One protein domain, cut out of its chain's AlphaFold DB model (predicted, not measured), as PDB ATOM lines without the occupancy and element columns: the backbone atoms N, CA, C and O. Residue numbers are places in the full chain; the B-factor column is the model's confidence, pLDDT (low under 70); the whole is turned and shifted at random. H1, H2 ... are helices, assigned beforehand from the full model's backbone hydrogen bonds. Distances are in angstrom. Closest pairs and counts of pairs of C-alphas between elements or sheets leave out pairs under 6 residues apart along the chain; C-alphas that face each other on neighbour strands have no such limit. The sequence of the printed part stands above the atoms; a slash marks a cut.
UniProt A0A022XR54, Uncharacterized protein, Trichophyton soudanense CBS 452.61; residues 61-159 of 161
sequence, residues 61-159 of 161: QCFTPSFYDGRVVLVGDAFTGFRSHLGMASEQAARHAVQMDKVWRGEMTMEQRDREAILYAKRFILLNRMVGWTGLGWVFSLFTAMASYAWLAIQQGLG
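What this domain is: This is residues 61 to 159 of the 161 residues of an uncharacterized protein of Trichophyton soudanense CBS 452.61 (UniProt A0A022XR54). Three helices lie side by side in a staggered zigzag row, with the long H2 in the middle, H1 along its first part and H3 along its later part on the other side. Residues 61 to 88, a long stretch with no named element, fold over one face of H1 and the first part of H2. The printed part has 99 residues with three named helices, H1, H2, H3 in chain order, and no named strand; the class is all helix. It is only just compact, close to loose, with a radius of gyration of the C-alphas of 14.8 A, and elongated, spanning 46 by 29 by 20 A.

Where its parts are: H2, residues 110 to 136, is the longest helix, 38.5 A from C-alpha 110 at (2.109, -5.537, 21.811) to C-alpha 136. H1, residues 89 to 104, begins at C-alpha 89 (-5.845, 12.116, 13.453) and measures 23.1 A. H3, residues 139 to 157, measures 27.0 A and ends at C-alpha 157 (-4.315, 7.455, 37.989).

How they stand to each other: H2 touches H1 with residues 110 to 121 alone; their closest C-alphas, of Gln 99 and Arg 113, are 6.1 A apart. This helical hairpin runs opposite ways at a shallow tilt of 7 degrees. H2 touches H3 with residues 123 to 134 alone, closest at the C-alphas of Met 130 and Leu 142, 5.3 A apart. They form a second helical hairpin, opposite ways at a shallow tilt of 24 degrees. H1 and H3 are apart. In H1, H2 and H3 every O i to N i+4 pair is within hydrogen-bond range. Residues 66 to 67 pair with residues 72 to 73, antiparallel.

The domain as a whole: The C-alphas farthest apart, of Arg 105 and Gly 137, are 47.1 A apart. The printed part has no cut, and both links between helices are tight. Mean pLDDT of the printed part is 95.4, and no printed residue is under 70.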
ATOM      1  N   GLN A  61     -15.072   4.012  15.990       91.75
ATOM      2  CA  GLN A  61     -14.317   3.465  17.117       91.75
ATOM      3  C   GLN A  61     -14.200   1.954  16.989       91.75
ATOM      4  O   GLN A  61     -15.214   1.259  16.898       91.75
ATOM      5  N   CYS A  62     -12.971   1.451  17.032       92.56
ATOM      6  CA  CYS A  62     -12.686   0.054  17.302       92.56
ATOM      7  C   CYS A  62     -12.176  -0.083  18.742       92.56
ATOM      8  O   CYS A  62     -11.366   0.719  19.199       92.56
ATOM      9  N   PHE A  63     -12.635  -1.105  19.463       89.06
ATOM     10  CA  PHE A  63     -12.170  -1.380  20.829       89.06
ATOM     11  C   PHE A  63     -10.980  -2.346  20.875       89.06
ATOM     12  O   PHE A  63     -10.368  -2.508  21.927       89.06
ATOM     13  N   THR A  64     -10.645  -2.959  19.738       94.69
ATOM     14  CA  THR A  64      -9.606  -3.980  19.608       94.69
ATOM     15  C   THR A  64      -8.537  -3.473  18.635       94.69
ATOM     16  O   THR A  64      -8.795  -3.421  17.432       94.69
ATOM     17  N   PRO A  65      -7.358  -3.039  19.118       95.31
ATOM     18  CA  PRO A  65      -6.343  -2.434  18.254       95.31
ATOM     19  C   PRO A  65      -5.563  -3.462  17.434       95.31
ATOM     20  O   PRO A  65      -5.110  -3.139  16.334       95.31
ATOM     21  N   SER A  66      -5.420  -4.689  17.937       96.75
ATOM     22  CA  SER A  66      -4.726  -5.775  17.252       96.75
ATOM     23  C   SER A  66      -5.526  -7.081  17.263       96.75
ATOM     24  O   SER A  66      -6.320  -7.352  18.162       96.75
ATOM     25  N   PHE A  67      -5.337  -7.888  16.222       96.44
ATOM     26  CA  PHE A  67      -6.008  -9.166  15.992       96.44
ATOM     27  C   PHE A  67      -4.979 -10.237  15.627       96.44
ATOM     28  O   PHE A  67      -3.865  -9.924  15.194       96.44
ATOM     29  N   TYR A  68      -5.386 -11.505  15.743       96.62
ATOM     30  CA  TYR A  68      -4.571 -12.669  15.375       96.62
ATOM     31  C   TYR A  68      -3.192 -12.648  16.050       96.62
ATOM     32  O   TYR A  68      -2.165 -12.697  15.373       96.62
ATOM     33  N   ASP A  69      -3.179 -12.505  17.377       92.56
ATOM     34  CA  ASP A  69      -1.964 -12.440  18.201       92.56
ATOM     35  C   ASP A  69      -0.977 -11.352  17.736       92.56
ATOM     36  O   ASP A  69       0.227 -11.574  17.614       92.56
ATOM     37  N   GLY A  70      -1.501 -10.167  17.408       92.38
ATOM     38  CA  GLY A  70      -0.699  -9.018  16.983       92.38
ATOM     39  C   GLY A  70      -0.228  -9.056  15.525       92.38
ATOM     40  O   GLY A  70       0.550  -8.195  15.118       92.38
ATOM     41  N   ARG A  71      -0.686 -10.020  14.712       94.62
ATOM     42  CA  ARG A  71      -0.328 -10.106  13.281       94.62
ATOM     43  C   ARG A  71      -1.086  -9.108  12.412       94.62
ATOM     44  O   ARG A  71      -0.604  -8.746  11.343       94.62
ATOM     45  N   VAL A  72      -2.263  -8.669  12.857       97.38
ATOM     46  CA  VAL A  72      -3.043  -7.613  12.205       97.38
ATOM     47  C   VAL A  72      -3.233  -6.485  13.198       97.38
ATOM     48  O   VAL A  72      -3.713  -6.702  14.302       97.38
ATOM     49  N   VAL A  73      -2.858  -5.276  12.802       97.25
ATOM     50  CA  VAL A  73      -2.806  -4.124  13.696       97.25
ATOM     51  C   VAL A  73      -3.498  -2.946  13.027       97.25
ATOM     52  O   VAL A  73      -3.107  -2.525  11.939       97.25
ATOM     53  N   LEU A  74      -4.516  -2.400  13.683       97.69
ATOM     54  CA  LEU A  74      -5.194  -1.194  13.235       97.69
ATOM     55  C   LEU A  74      -4.377   0.039  13.631       97.69
ATOM     56  O   LEU A  74      -3.864   0.151  14.749       97.69
ATOM     57  N   VAL A  75      -4.249   0.986  12.706       96.81
ATOM     58  CA  VAL A  75      -3.490   2.229  12.899       96.81
ATOM     59  C   VAL A  75      -4.258   3.428  12.344       96.81
ATOM     60  O   VAL A  75      -5.138   3.266  11.499       96.81
ATOM     61  N   GLY A  76      -3.936   4.635  12.827       96.69
ATOM     62  CA  GLY A  76      -4.644   5.863  12.451       96.69
ATOM     63  C   GLY A  76      -6.169   5.744  12.562       96.69
ATOM     64  O   GLY A  76      -6.692   5.112  13.483       96.69
ATOM     65  N   ASP A  77      -6.869   6.315  11.583       95.94
ATOM     66  CA  ASP A  77      -8.336   6.342  11.538       95.94
ATOM     67  C   ASP A  77      -8.979   4.955  11.369       95.94
ATOM     68  O   ASP A  77     -10.156   4.792  11.688       95.94
ATOM     69  N   ALA A  78      -8.224   3.939  10.926       95.81
ATOM     70  CA  ALA A  78      -8.724   2.565  10.877       95.81
ATOM     71  C   ALA A  78      -8.936   1.979  12.282       95.81
ATOM     72  O   ALA A  78      -9.819   1.145  12.464       95.81
ATOM     73  N   PHE A  79      -8.153   2.418  13.276       97.00
ATOM     74  CA  PHE A  79      -8.393   2.067  14.676       97.00
ATOM     75  C   PHE A  79      -9.475   2.955  15.290       97.00
ATOM     76  O   PHE A  79     -10.463   2.465  15.835       97.00
ATOM     77  N   THR A  80      -9.286   4.272  15.222       96.56
ATOM     78  CA  THR A  80     -10.267   5.242  15.708       96.56
ATOM     79  C   THR A  80     -10.236   6.481  14.828       96.56
ATOM     80  O   THR A  80      -9.271   7.240  14.866       96.56
ATOM     81  N   GLY A  81     -11.302   6.704  14.063       95.75
ATOM     82  CA  GLY A  81     -11.491   7.923  13.285       95.75
ATOM     83  C   GLY A  81     -12.012   9.038  14.183       95.75
ATOM     84  O   GLY A  81     -13.142   8.961  14.675       95.75
ATOM     85  N   PHE A  82     -11.199  10.068  14.409       94.69
ATOM     86  CA  PHE A  82     -11.607  11.227  15.202       94.69
ATOM     87  C   PHE A  82     -12.427  12.223  14.382       94.69
ATOM     88  O   PHE A  82     -12.209  12.417  13.188       94.69
ATOM     89  N   ARG A  83     -13.307  12.961  15.068       93.75
ATOM     90  CA  ARG A  83     -13.840  14.213  14.515       93.75
ATOM     91  C   ARG A  83     -12.710  15.234  14.365       93.75
ATOM     92  O   ARG A  83     -11.714  15.197  15.083       93.75
ATOM     93  N   SER A  84     -12.887  16.185  13.455       92.19
ATOM     94  CA  SER A  84     -11.841  17.145  13.082       92.19
ATOM     95  C   SER A  84     -11.589  18.259  14.104       92.19
ATOM     96  O   SER A  84     -10.656  19.033  13.913       92.19
ATOM     97  N   HIS A  85     -12.366  18.351  15.190       94.62
ATOM     98  CA  HIS A  85     -12.333  19.501  16.102       94.62
ATOM     99  C   HIS A  85     -10.959  19.762  16.735       94.62
ATOM    100  O   HIS A  85     -10.613  20.918  16.954       94.62
ATOM    101  N   LEU A  86     -10.183  18.710  17.024       94.12
ATOM    102  CA  LEU A  86      -8.852  18.832  17.637       94.12
ATOM    103  C   LEU A  86      -7.686  18.610  16.665       94.12
ATOM    104  O   LEU A  86      -6.541  18.788  17.059       94.12
ATOM    105  N   GLY A  87      -7.944  18.179  15.426       93.75
ATOM    106  CA  GLY A  87      -6.880  17.931  14.444       93.75
ATOM    107  C   GLY A  87      -5.897  16.798  14.797       93.75
ATOM    108  O   GLY A  87      -4.767  16.809  14.327       93.75
ATOM    109  N   MET A  88      -6.305  15.810  15.605       95.00
ATOM    110  CA  MET A  88      -5.389  14.808  16.192       95.00
ATOM    111  C   MET A  88      -5.227  13.500  15.397       95.00
ATOM    112  O   MET A  88      -4.523  12.598  15.853       95.00
ATOM    113  N   ALA A  89      -5.868  13.360  14.233       94.25
ATOM    114  CA  ALA A  89      -5.845  12.116  13.453       94.25
ATOM    115  C   ALA A  89      -4.425  11.743  12.980       94.25
ATOM    116  O   ALA A  89      -3.969  10.618  13.191       94.25
ATOM    117  N   SER A  90      -3.687  12.708  12.418       96.00
ATOM    118  CA  SER A  90      -2.310  12.485  11.954       96.00
ATOM    119  C   SER A  90      -1.351  12.180  13.106       96.00
ATOM    120  O   SER A  90      -0.510  11.295  12.982       96.00
ATOM    121  N   GLU A  91      -1.513  12.857  14.246       96.75
ATOM    122  CA  GLU A  91      -0.708  12.609  15.449       96.75
ATOM    123  C   GLU A  91      -0.939  11.191  15.993       96.75
ATOM    124  O   GLU A  91       0.006  10.490  16.343       96.75
ATOM    125  N   GLN A  92      -2.192  10.720  16.004       96.75
ATOM    126  CA  GLN A  92      -2.505   9.334  16.360       96.75
ATOM    127  C   GLN A  92      -1.818   8.339  15.420       96.75
ATOM    128  O   GLN A  92      -1.217   7.368  15.879       96.75
ATOM    129  N   ALA A  93      -1.904   8.566  14.108       97.50
ATOM    130  CA  ALA A  93      -1.279   7.692  13.123       97.50
ATOM    131  C   ALA A  93       0.247   7.634  13.309       97.50
ATOM    132  O   ALA A  93       0.817   6.541  13.336       97.50
ATOM    133  N   ALA A  94       0.889   8.788  13.515       98.12
ATOM    134  CA  ALA A  94       2.322   8.879  13.787       98.12
ATOM    135  C   ALA A  94       2.702   8.150  15.084       98.12
ATOM    136  O   ALA A  94       3.635   7.345  15.093       98.12
ATOM    137  N   ARG A  95       1.939   8.355  16.164       97.69
ATOM    138  CA  ARG A  95       2.136   7.652  17.436       97.69
ATOM    139  C   ARG A  95       2.061   6.136  17.266       97.69
ATOM    140  O   ARG A  95       2.950   5.443  17.753       97.69
ATOM    141  N   HIS A  96       1.056   5.619  16.558       97.88
ATOM    142  CA  HIS A  96       0.932   4.178  16.319       97.88
ATOM    143  C   HIS A  96       2.116   3.619  15.519       97.88
ATOM    144  O   HIS A  96       2.579   2.519  15.814       97.88
ATOM    145  N   ALA A  97       2.633   4.367  14.538       98.06
ATOM    146  CA  ALA A  97       3.818   3.961  13.782       98.06
ATOM    147  C   ALA A  97       5.068   3.876  14.678       98.06
ATOM    148  O   ALA A  97       5.779   2.876  14.646       98.06
ATOM    149  N   VAL A  98       5.293   4.878  15.535       98.31
ATOM    150  CA  VAL A  98       6.413   4.881  16.495       98.31
ATOM    151  C   VAL A  98       6.277   3.760  17.527       98.31
ATOM    152  O   VAL A  98       7.259   3.106  17.862       98.31
ATOM    153  N   GLN A  99       5.069   3.504  18.032       98.00
ATOM    154  CA  GLN A  99       4.831   2.391  18.954       98.00
ATOM    155  C   GLN A  99       5.131   1.039  18.295       98.00
ATOM    156  O   GLN A  99       5.710   0.172  18.940       98.00
ATOM    157  N   MET A 100       4.801   0.863  17.010       97.62
ATOM    158  CA  MET A 100       5.157  -0.358  16.282       97.62
ATOM    159  C   MET A 100       6.664  -0.542  16.120       97.62
ATOM    160  O   MET A 100       7.140  -1.661  16.294       97.62
ATOM    161  N   ASP A 101       7.420   0.527  15.855       98.25
ATOM    162  CA  ASP A 101       8.889   0.455  15.821       98.25
ATOM    163  C   ASP A 101       9.451  -0.039  17.165       98.25
ATOM    164  O   ASP A 101      10.246  -0.977  17.198       98.25
ATOM    165  N   LYS A 102       8.949   0.493  18.288       98.44
ATOM    166  CA  LYS A 102       9.331   0.031  19.636       98.44
ATOM    167  C   LYS A 102       8.982  -1.435  19.882       98.44
ATOM    168  O   LYS A 102       9.774  -2.156  20.485       98.44
ATOM    169  N   VAL A 103       7.819  -1.886  19.404       97.75
ATOM    170  CA  VAL A 103       7.422  -3.298  19.496       97.75
ATOM    171  C   VAL A 103       8.391  -4.190  18.725       97.75
ATOM    172  O   VAL A 103       8.853  -5.197  19.257       97.75
ATOM    173  N   TRP A 104       8.766  -3.810  17.504       96.88
ATOM    174  CA  TRP A 104       9.718  -4.581  16.697       96.88
ATOM    175  C   TRP A 104      11.141  -4.579  17.256       96.88
ATOM    176  O   TRP A 104      11.861  -5.559  17.082       96.88
ATOM    177  N   ARG A 105      11.537  -3.517  17.963       98.25
ATOM    178  CA  ARG A 105      12.813  -3.443  18.691       98.25
ATOM    179  C   ARG A 105      12.808  -4.209  20.018       98.25
ATOM    180  O   ARG A 105      13.863  -4.359  20.623       98.25
ATOM    181  N   GLY A 106      11.650  -4.688  20.474       97.88
ATOM    182  CA  GLY A 106      11.499  -5.339  21.778       97.88
ATOM    183  C   GLY A 106      11.520  -4.370  22.968       97.88
ATOM    184  O   GLY A 106      11.648  -4.806  24.107       97.88
ATOM    185  N   GLU A 107      11.382  -3.066  22.722       98.38
ATOM    186  CA  GLU A 107      11.335  -2.013  23.750       98.38
ATOM    187  C   GLU A 107       9.937  -1.864  24.375       98.38
ATOM    188  O   GLU A 107       9.776  -1.249  25.429       98.38
ATOM    189  N   MET A 108       8.915  -2.400  23.706       97.75
ATOM    190  CA  MET A 108       7.508  -2.343  24.095       97.75
ATOM    191  C   MET A 108       6.836  -3.669  23.728       97.75
ATOM    192  O   MET A 108       7.108  -4.233  22.671       97.75
ATOM    193  N   THR A 109       5.939  -4.182  24.564       97.62
ATOM    194  CA  THR A 109       5.121  -5.350  24.194       97.62
ATOM    195  C   THR A 109       3.906  -4.924  23.366       97.62
ATOM    196  O   THR A 109       3.443  -3.785  23.460       97.62
ATOM    197  N   MET A 110       3.336  -5.838  22.570       97.06
ATOM    198  CA  MET A 110       2.109  -5.537  21.811       97.06
ATOM    199  C   MET A 110       0.951  -5.130  22.738       97.06
ATOM    200  O   MET A 110       0.212  -4.199  22.442       97.06
ATOM    201  N   GLU A 111       0.842  -5.773  23.900       96.25
ATOM    202  CA  GLU A 111      -0.187  -5.475  24.899       96.25
ATOM    203  C   GLU A 111      -0.033  -4.066  25.496       96.25
ATOM    204  O   GLU A 111      -1.019  -3.345  25.660       96.25
ATOM    205  N   GLN A 112       1.205  -3.624  25.750       96.25
ATOM    206  CA  GLN A 112       1.486  -2.247  26.171       96.25
ATOM    207  C   GLN A 112       1.083  -1.241  25.089       96.25
ATOM    208  O   GLN A 112       0.398  -0.261  25.385       96.25
ATOM    209  N   ARG A 113       1.455  -1.504  23.830       96.94
ATOM    210  CA  ARG A 113       1.079  -0.671  22.680       96.94
ATOM    211  C   ARG A 113      -0.440  -0.556  22.542       96.94
ATOM    212  O   ARG A 113      -0.953   0.547  22.359       96.94
ATOM    213  N   ASP A 114      -1.162  -1.667  22.657       96.75
ATOM    214  CA  ASP A 114      -2.621  -1.704  22.533       96.75
ATOM    215  C   ASP A 114      -3.306  -0.930  23.662       96.75
ATOM    216  O   ASP A 114      -4.191  -0.111  23.400       96.75
ATOM    217  N   ARG A 115      -2.849  -1.113  24.906       95.62
ATOM    218  CA  ARG A 115      -3.337  -0.344  26.059       95.62
ATOM    219  C   ARG A 115      -3.118   1.154  25.861       95.62
ATOM    220  O   ARG A 115      -4.051   1.941  26.024       95.62
ATOM    221  N   GLU A 116      -1.919   1.561  25.448       95.94
ATOM    222  CA  GLU A 116      -1.620   2.970  25.175       95.94
ATOM    223  C   GLU A 116      -2.470   3.546  24.031       95.94
ATOM    224  O   GLU A 116      -2.962   4.672  24.148       95.94
ATOM    225  N   ALA A 117      -2.670   2.791  22.944       96.44
ATOM    226  CA  ALA A 117      -3.500   3.207  21.814       96.44
ATOM    227  C   ALA A 117      -4.964   3.422  22.238       96.44
ATOM    228  O   ALA A 117      -5.554   4.458  21.925       96.44
ATOM    229  N   ILE A 118      -5.536   2.496  23.020       96.31
ATOM    230  CA  ILE A 118      -6.905   2.605  23.554       96.31
ATOM    231  C   ILE A 118      -7.048   3.837  24.446       96.31
ATOM    232  O   ILE A 118      -8.010   4.598  24.303       96.31
ATOM    233  N   LEU A 119      -6.109   4.049  25.370       95.25
ATOM    234  CA  LEU A 119      -6.139   5.193  26.282       95.25
ATOM    235  C   LEU A 119      -6.071   6.516  25.523       95.25
ATOM    236  O   LEU A 119      -6.859   7.430  25.785       95.25
ATOM    237  N   TYR A 120      -5.164   6.598  24.552       95.50
ATOM    238  CA  TYR A 120      -5.019   7.764  23.696       95.50
ATOM    239  C   TYR A 120      -6.315   8.053  22.924       95.50
ATOM    240  O   TYR A 120      -6.837   9.168  22.988       95.50
ATOM    241  N   ALA A 121      -6.889   7.038  22.273       95.81
ATOM    242  CA  ALA A 121      -8.131   7.169  21.522       95.81
ATOM    243  C   ALA A 121      -9.305   7.622  22.401       95.81
ATOM    244  O   ALA A 121      -9.955   8.623  22.088       95.81
ATOM    245  N   LYS A 122      -9.543   6.957  23.541       95.75
ATOM    246  CA  LYS A 122     -10.621   7.314  24.483       95.75
ATOM    247  C   LYS A 122     -10.516   8.767  24.940       95.75
ATOM    248  O   LYS A 122     -11.519   9.484  24.950       95.75
ATOM    249  N   ARG A 123      -9.302   9.217  25.272       95.44
ATOM    250  CA  ARG A 123      -9.044  10.596  25.699       95.44
ATOM    251  C   ARG A 123      -9.481  11.598  24.630       95.44
ATOM    252  O   ARG A 123     -10.226  12.533  24.927       95.44
ATOM    253  N   PHE A 124      -9.045  11.400  23.387       96.00
ATOM    254  CA  PHE A 124      -9.308  12.350  22.304       96.00
ATOM    255  C   PHE A 124     -10.717  12.257  21.724       96.00
ATOM    256  O   PHE A 124     -11.243  13.286  21.301       96.00
ATOM    257  N   ILE A 125     -11.373  11.096  21.774       95.94
ATOM    258  CA  ILE A 125     -12.813  10.973  21.503       95.94
ATOM    259  C   ILE A 125     -13.600  11.886  22.446       95.94
ATOM    260  O   ILE A 125     -14.405  12.704  22.002       95.94
ATOM    261  N   LEU A 126     -13.353  11.778  23.754       96.56
ATOM    262  CA  LEU A 126     -14.091  12.549  24.752       96.56
ATOM    263  C   LEU A 126     -13.831  14.049  24.605       96.56
ATOM    264  O   LEU A 126     -14.780  14.830  24.611       96.56
ATOM    265  N   LEU A 127     -12.577  14.455  24.379       96.25
ATOM    266  CA  LEU A 127     -12.241  15.858  24.121       96.25
ATOM    267  C   LEU A 127     -12.907  16.390  22.839       96.25
ATOM    268  O   LEU A 127     -13.500  17.467  22.867       96.25
ATOM    269  N   ASN A 128     -12.892  15.628  21.739       95.38
ATOM    270  CA  ASN A 128     -13.576  16.015  20.499       95.38
ATOM    271  C   ASN A 128     -15.090  16.160  20.698       95.38
ATOM    272  O   ASN A 128     -15.691  17.099  20.176       95.38
ATOM    273  N   ARG A 129     -15.713  15.249  21.457       95.44
ATOM    274  CA  ARG A 129     -17.140  15.324  21.794       95.44
ATOM    275  C   ARG A 129     -17.458  16.571  22.609       95.44
ATOM    276  O   ARG A 129     -18.431  17.241  22.285       95.44
ATOM    277  N   MET A 130     -16.624  16.927  23.588       96.25
ATOM    278  CA  MET A 130     -16.801  18.164  24.358       96.25
ATOM    279  C   MET A 130     -16.768  19.402  23.455       96.25
ATOM    280  O   MET A 130     -17.695  20.205  23.511       96.25
ATOM    281  N   VAL A 131     -15.773  19.532  22.568       95.56
ATOM    282  CA  VAL A 131     -15.705  20.673  21.632       95.56
ATOM    283  C   VAL A 131     -16.928  20.710  20.709       95.56
ATOM    284  O   VAL A 131     -17.563  21.755  20.562       95.56
ATOM    285  N   GLY A 132     -17.299  19.566  20.127       93.44
ATOM    286  CA  GLY A 132     -18.447  19.475  19.225       93.44
ATOM    287  C   GLY A 132     -19.776  19.809  19.907       93.44
ATOM    288  O   GLY A 132     -20.577  20.563  19.360       93.44
ATOM    289  N   TRP A 133     -20.018  19.291  21.114       94.56
ATOM    290  CA  TRP A 133     -21.257  19.538  21.855       94.56
ATOM    291  C   TRP A 133     -21.364  20.964  22.380       94.56
ATOM    292  O   TRP A 133     -22.461  21.518  22.351       94.56
ATOM    293  N   THR A 134     -20.248  21.583  22.774       94.44
ATOM    294  CA  THR A 134     -20.210  23.019  23.082       94.44
ATOM    295  C   THR A 134     -20.640  23.842  21.870       94.44
ATOM    296  O   THR A 134     -21.519  24.689  21.996       94.44
ATOM    297  N   GLY A 135     -20.103  23.545  20.679       89.50
ATOM    298  CA  GLY A 135     -20.485  24.234  19.441       89.50
ATOM    299  C   GLY A 135     -21.957  24.052  19.043       89.50
ATOM    300  O   GLY A 135     -22.524  24.921  18.387       89.50
ATOM    301  N   LEU A 136     -22.592  22.951  19.461       91.00
ATOM    302  CA  LEU A 136     -24.014  22.670  19.225       91.00
ATOM    303  C   LEU A 136     -24.940  23.154  20.356       91.00
ATOM    304  O   LEU A 136     -26.157  23.025  20.236       91.00
ATOM    305  N   GLY A 137     -24.397  23.670  21.464       92.31
ATOM    306  CA  GLY A 137     -25.177  24.058  22.645       92.31
ATOM    307  C   GLY A 137     -25.786  22.878  23.417       92.31
ATOM    308  O   GLY A 137     -26.740  23.053  24.175       92.31
ATOM    309  N   TRP A 138     -25.274  21.657  23.241       95.12
ATOM    310  CA  TRP A 138     -25.821  20.444  23.861       95.12
ATOM    311  C   TRP A 138     -25.249  20.227  25.264       95.12
ATOM    312  O   TRP A 138     -24.416  19.350  25.497       95.12
ATOM    313  N   VAL A 139     -25.725  21.034  26.212       93.94
ATOM    314  CA  VAL A 139     -25.193  21.126  27.582       93.94
ATOM    315  C   VAL A 139     -25.190  19.781  28.316       93.94
ATOM    316  O   VAL A 139     -24.177  19.400  28.896       93.94
ATOM    317  N   PHE A 140     -26.284  19.013  28.256       95.00
ATOM    318  CA  PHE A 140     -26.340  17.703  28.915       95.00
ATOM    319  C   PHE A 140     -25.287  16.736  28.356       95.00
ATOM    320  O   PHE A 140     -24.562  16.099  29.116       95.00
ATOM    321  N   SER A 141     -25.145  16.680  27.026       95.00
ATOM    322  CA  SER A 141     -24.125  15.840  26.392       95.00
ATOM    323  C   SER A 141     -22.728  16.282  26.835       95.00
ATOM    324  O   SER A 141     -21.950  15.454  27.299       95.00
ATOM    325  N   LEU A 142     -22.436  17.587  26.820       95.94
ATOM    326  CA  LEU A 142     -21.171  18.135  27.319       95.94
ATOM    327  C   LEU A 142     -20.831  17.636  28.733       95.94
ATOM    328  O   LEU A 142     -19.737  17.110  28.940       95.94
ATOM    329  N   PHE A 143     -21.777  17.707  29.675       96.50
ATOM    330  CA  PHE A 143     -21.577  17.186  31.033       96.50
ATOM    331  C   PHE A 143     -21.275  15.687  31.058       96.50
ATOM    332  O   PHE A 143     -20.364  15.265  31.771       96.50
ATOM    333  N   THR A 144     -21.964  14.880  30.246       96.62
ATOM    334  CA  THR A 144     -21.681  13.438  30.177       96.62
ATOM    335  C   THR A 144     -20.273  13.131  29.652       96.62
ATOM    336  O   THR A 144     -19.615  12.235  30.191       96.62
ATOM    337  N   ALA A 145     -19.754  13.879  28.666       95.69
ATOM    338  CA  ALA A 145     -18.362  13.699  28.227       95.69
ATOM    339  C   ALA A 145     -17.362  14.161  29.283       95.69
ATOM    340  O   ALA A 145     -16.367  13.468  29.484       95.69
ATOM    341  N   MET A 146     -17.619  15.278  29.969       96.94
ATOM    342  CA  MET A 146     -16.747  15.752  31.050       96.94
ATOM    343  C   MET A 146     -16.655  14.723  32.180       96.94
ATOM    344  O   MET A 146     -15.553  14.374  32.598       96.94
ATOM    345  N   ALA A 147     -17.792  14.180  32.623       97.38
ATOM    346  CA  ALA A 147     -17.827  13.133  33.641       97.38
ATOM    347  C   ALA A 147     -17.092  11.863  33.178       97.38
ATOM    348  O   ALA A 147     -16.277  11.315  33.917       97.38
ATOM    349  N   SER A 148     -17.313  11.436  31.929       96.88
ATOM    350  CA  SER A 148     -16.617  10.280  31.344       96.88
ATOM    351  C   SER A 148     -15.104  10.495  31.256       96.88
ATOM    352  O   SER A 148     -14.329   9.569  31.485       96.88
ATOM    353  N   TYR A 149     -14.666  11.719  30.947       96.88
ATOM    354  CA  TYR A 149     -13.249  12.073  30.882       96.88
ATOM    355  C   TYR A 149     -12.611  12.086  32.272       96.88
ATOM    356  O   TYR A 149     -11.530  11.532  32.454       96.88
ATOM    357  N   ALA A 150     -13.292  12.672  33.262       96.75
ATOM    358  CA  ALA A 150     -12.844  12.656  34.651       96.75
ATOM    359  C   ALA A 150     -12.710  11.218  35.169       96.75
ATOM    360  O   ALA A 150     -11.700  10.870  35.777       96.75
ATOM    361  N   TRP A 151     -13.683  10.360  34.854       96.69
ATOM    362  CA  TRP A 151     -13.625   8.944  35.198       96.69
ATOM    363  C   TRP A 151     -12.438   8.229  34.541       96.69
ATOM    364  O   TRP A 151     -11.692   7.539  35.231       96.69
ATOM    365  N   LEU A 152     -12.201   8.443  33.242       95.44
ATOM    366  CA  LEU A 152     -11.034   7.891  32.543       95.44
ATOM    367  C   LEU A 152      -9.715   8.327  33.203       95.44
ATOM    368  O   LEU A 152      -8.821   7.505  33.393       95.44
ATOM    369  N   ALA A 153      -9.603   9.601  33.587       93.62
ATOM    370  CA  ALA A 153      -8.422  10.126  34.265       93.62
ATOM    371  C   ALA A 153      -8.210   9.484  35.649       93.62
ATOM    372  O   ALA A 153      -7.079   9.149  35.999       93.62
ATOM    373  N   ILE A 154      -9.287   9.252  36.408       94.31
ATOM    374  CA  ILE A 154      -9.236   8.528  37.689       94.31
ATOM    375  C   ILE A 154      -8.770   7.087  37.470       94.31
ATOM    376  O   ILE A 154      -7.846   6.638  38.142       94.31
ATOM    377  N   GLN A 155      -9.358   6.366  36.509       91.75
ATOM    378  CA  GLN A 155      -8.955   4.989  36.206       91.75
ATOM    379  C   GLN A 155      -7.474   4.906  35.809       91.75
ATOM    380  O   GLN A 155      -6.782   3.976  36.222       91.75
ATOM    381  N   GLN A 156      -6.981   5.883  35.043       89.88
ATOM    382  CA  GLN A 156      -5.574   5.960  34.663       89.88
ATOM    383  C   GLN A 156      -4.674   6.226  35.877       89.88
ATOM    384  O   GLN A 156      -3.666   5.544  36.041       89.88
ATOM    385  N   GLY A 157      -5.052   7.163  36.754       87.94
ATOM    386  CA  GLY A 157      -4.315   7.455  37.989       87.94
ATOM    387  C   GLY A 157      -4.271   6.278  38.969       87.94
ATOM    388  O   GLY A 157      -3.291   6.115  39.688       87.94
ATOM    389  N   LEU A 158      -5.300   5.427  38.958       89.31
ATOM    390  CA  LEU A 158      -5.367   4.195  39.748       89.31
ATOM    391  C   LEU A 158      -4.689   2.986  39.072       89.31
ATOM    392  O   LEU A 158      -4.651   1.910  39.662       89.31
ATOM    393  N   GLY A 159      -4.181   3.120  37.840       84.38
ATOM    394  CA  GLY A 159      -3.552   2.022  37.090       84.38
ATOM    395  C   GLY A 159      -4.523   0.962  36.546       84.38
ATOM    396  O   GLY A 159      -4.085  -0.102  36.106       84.38
TER     397      GLY A 159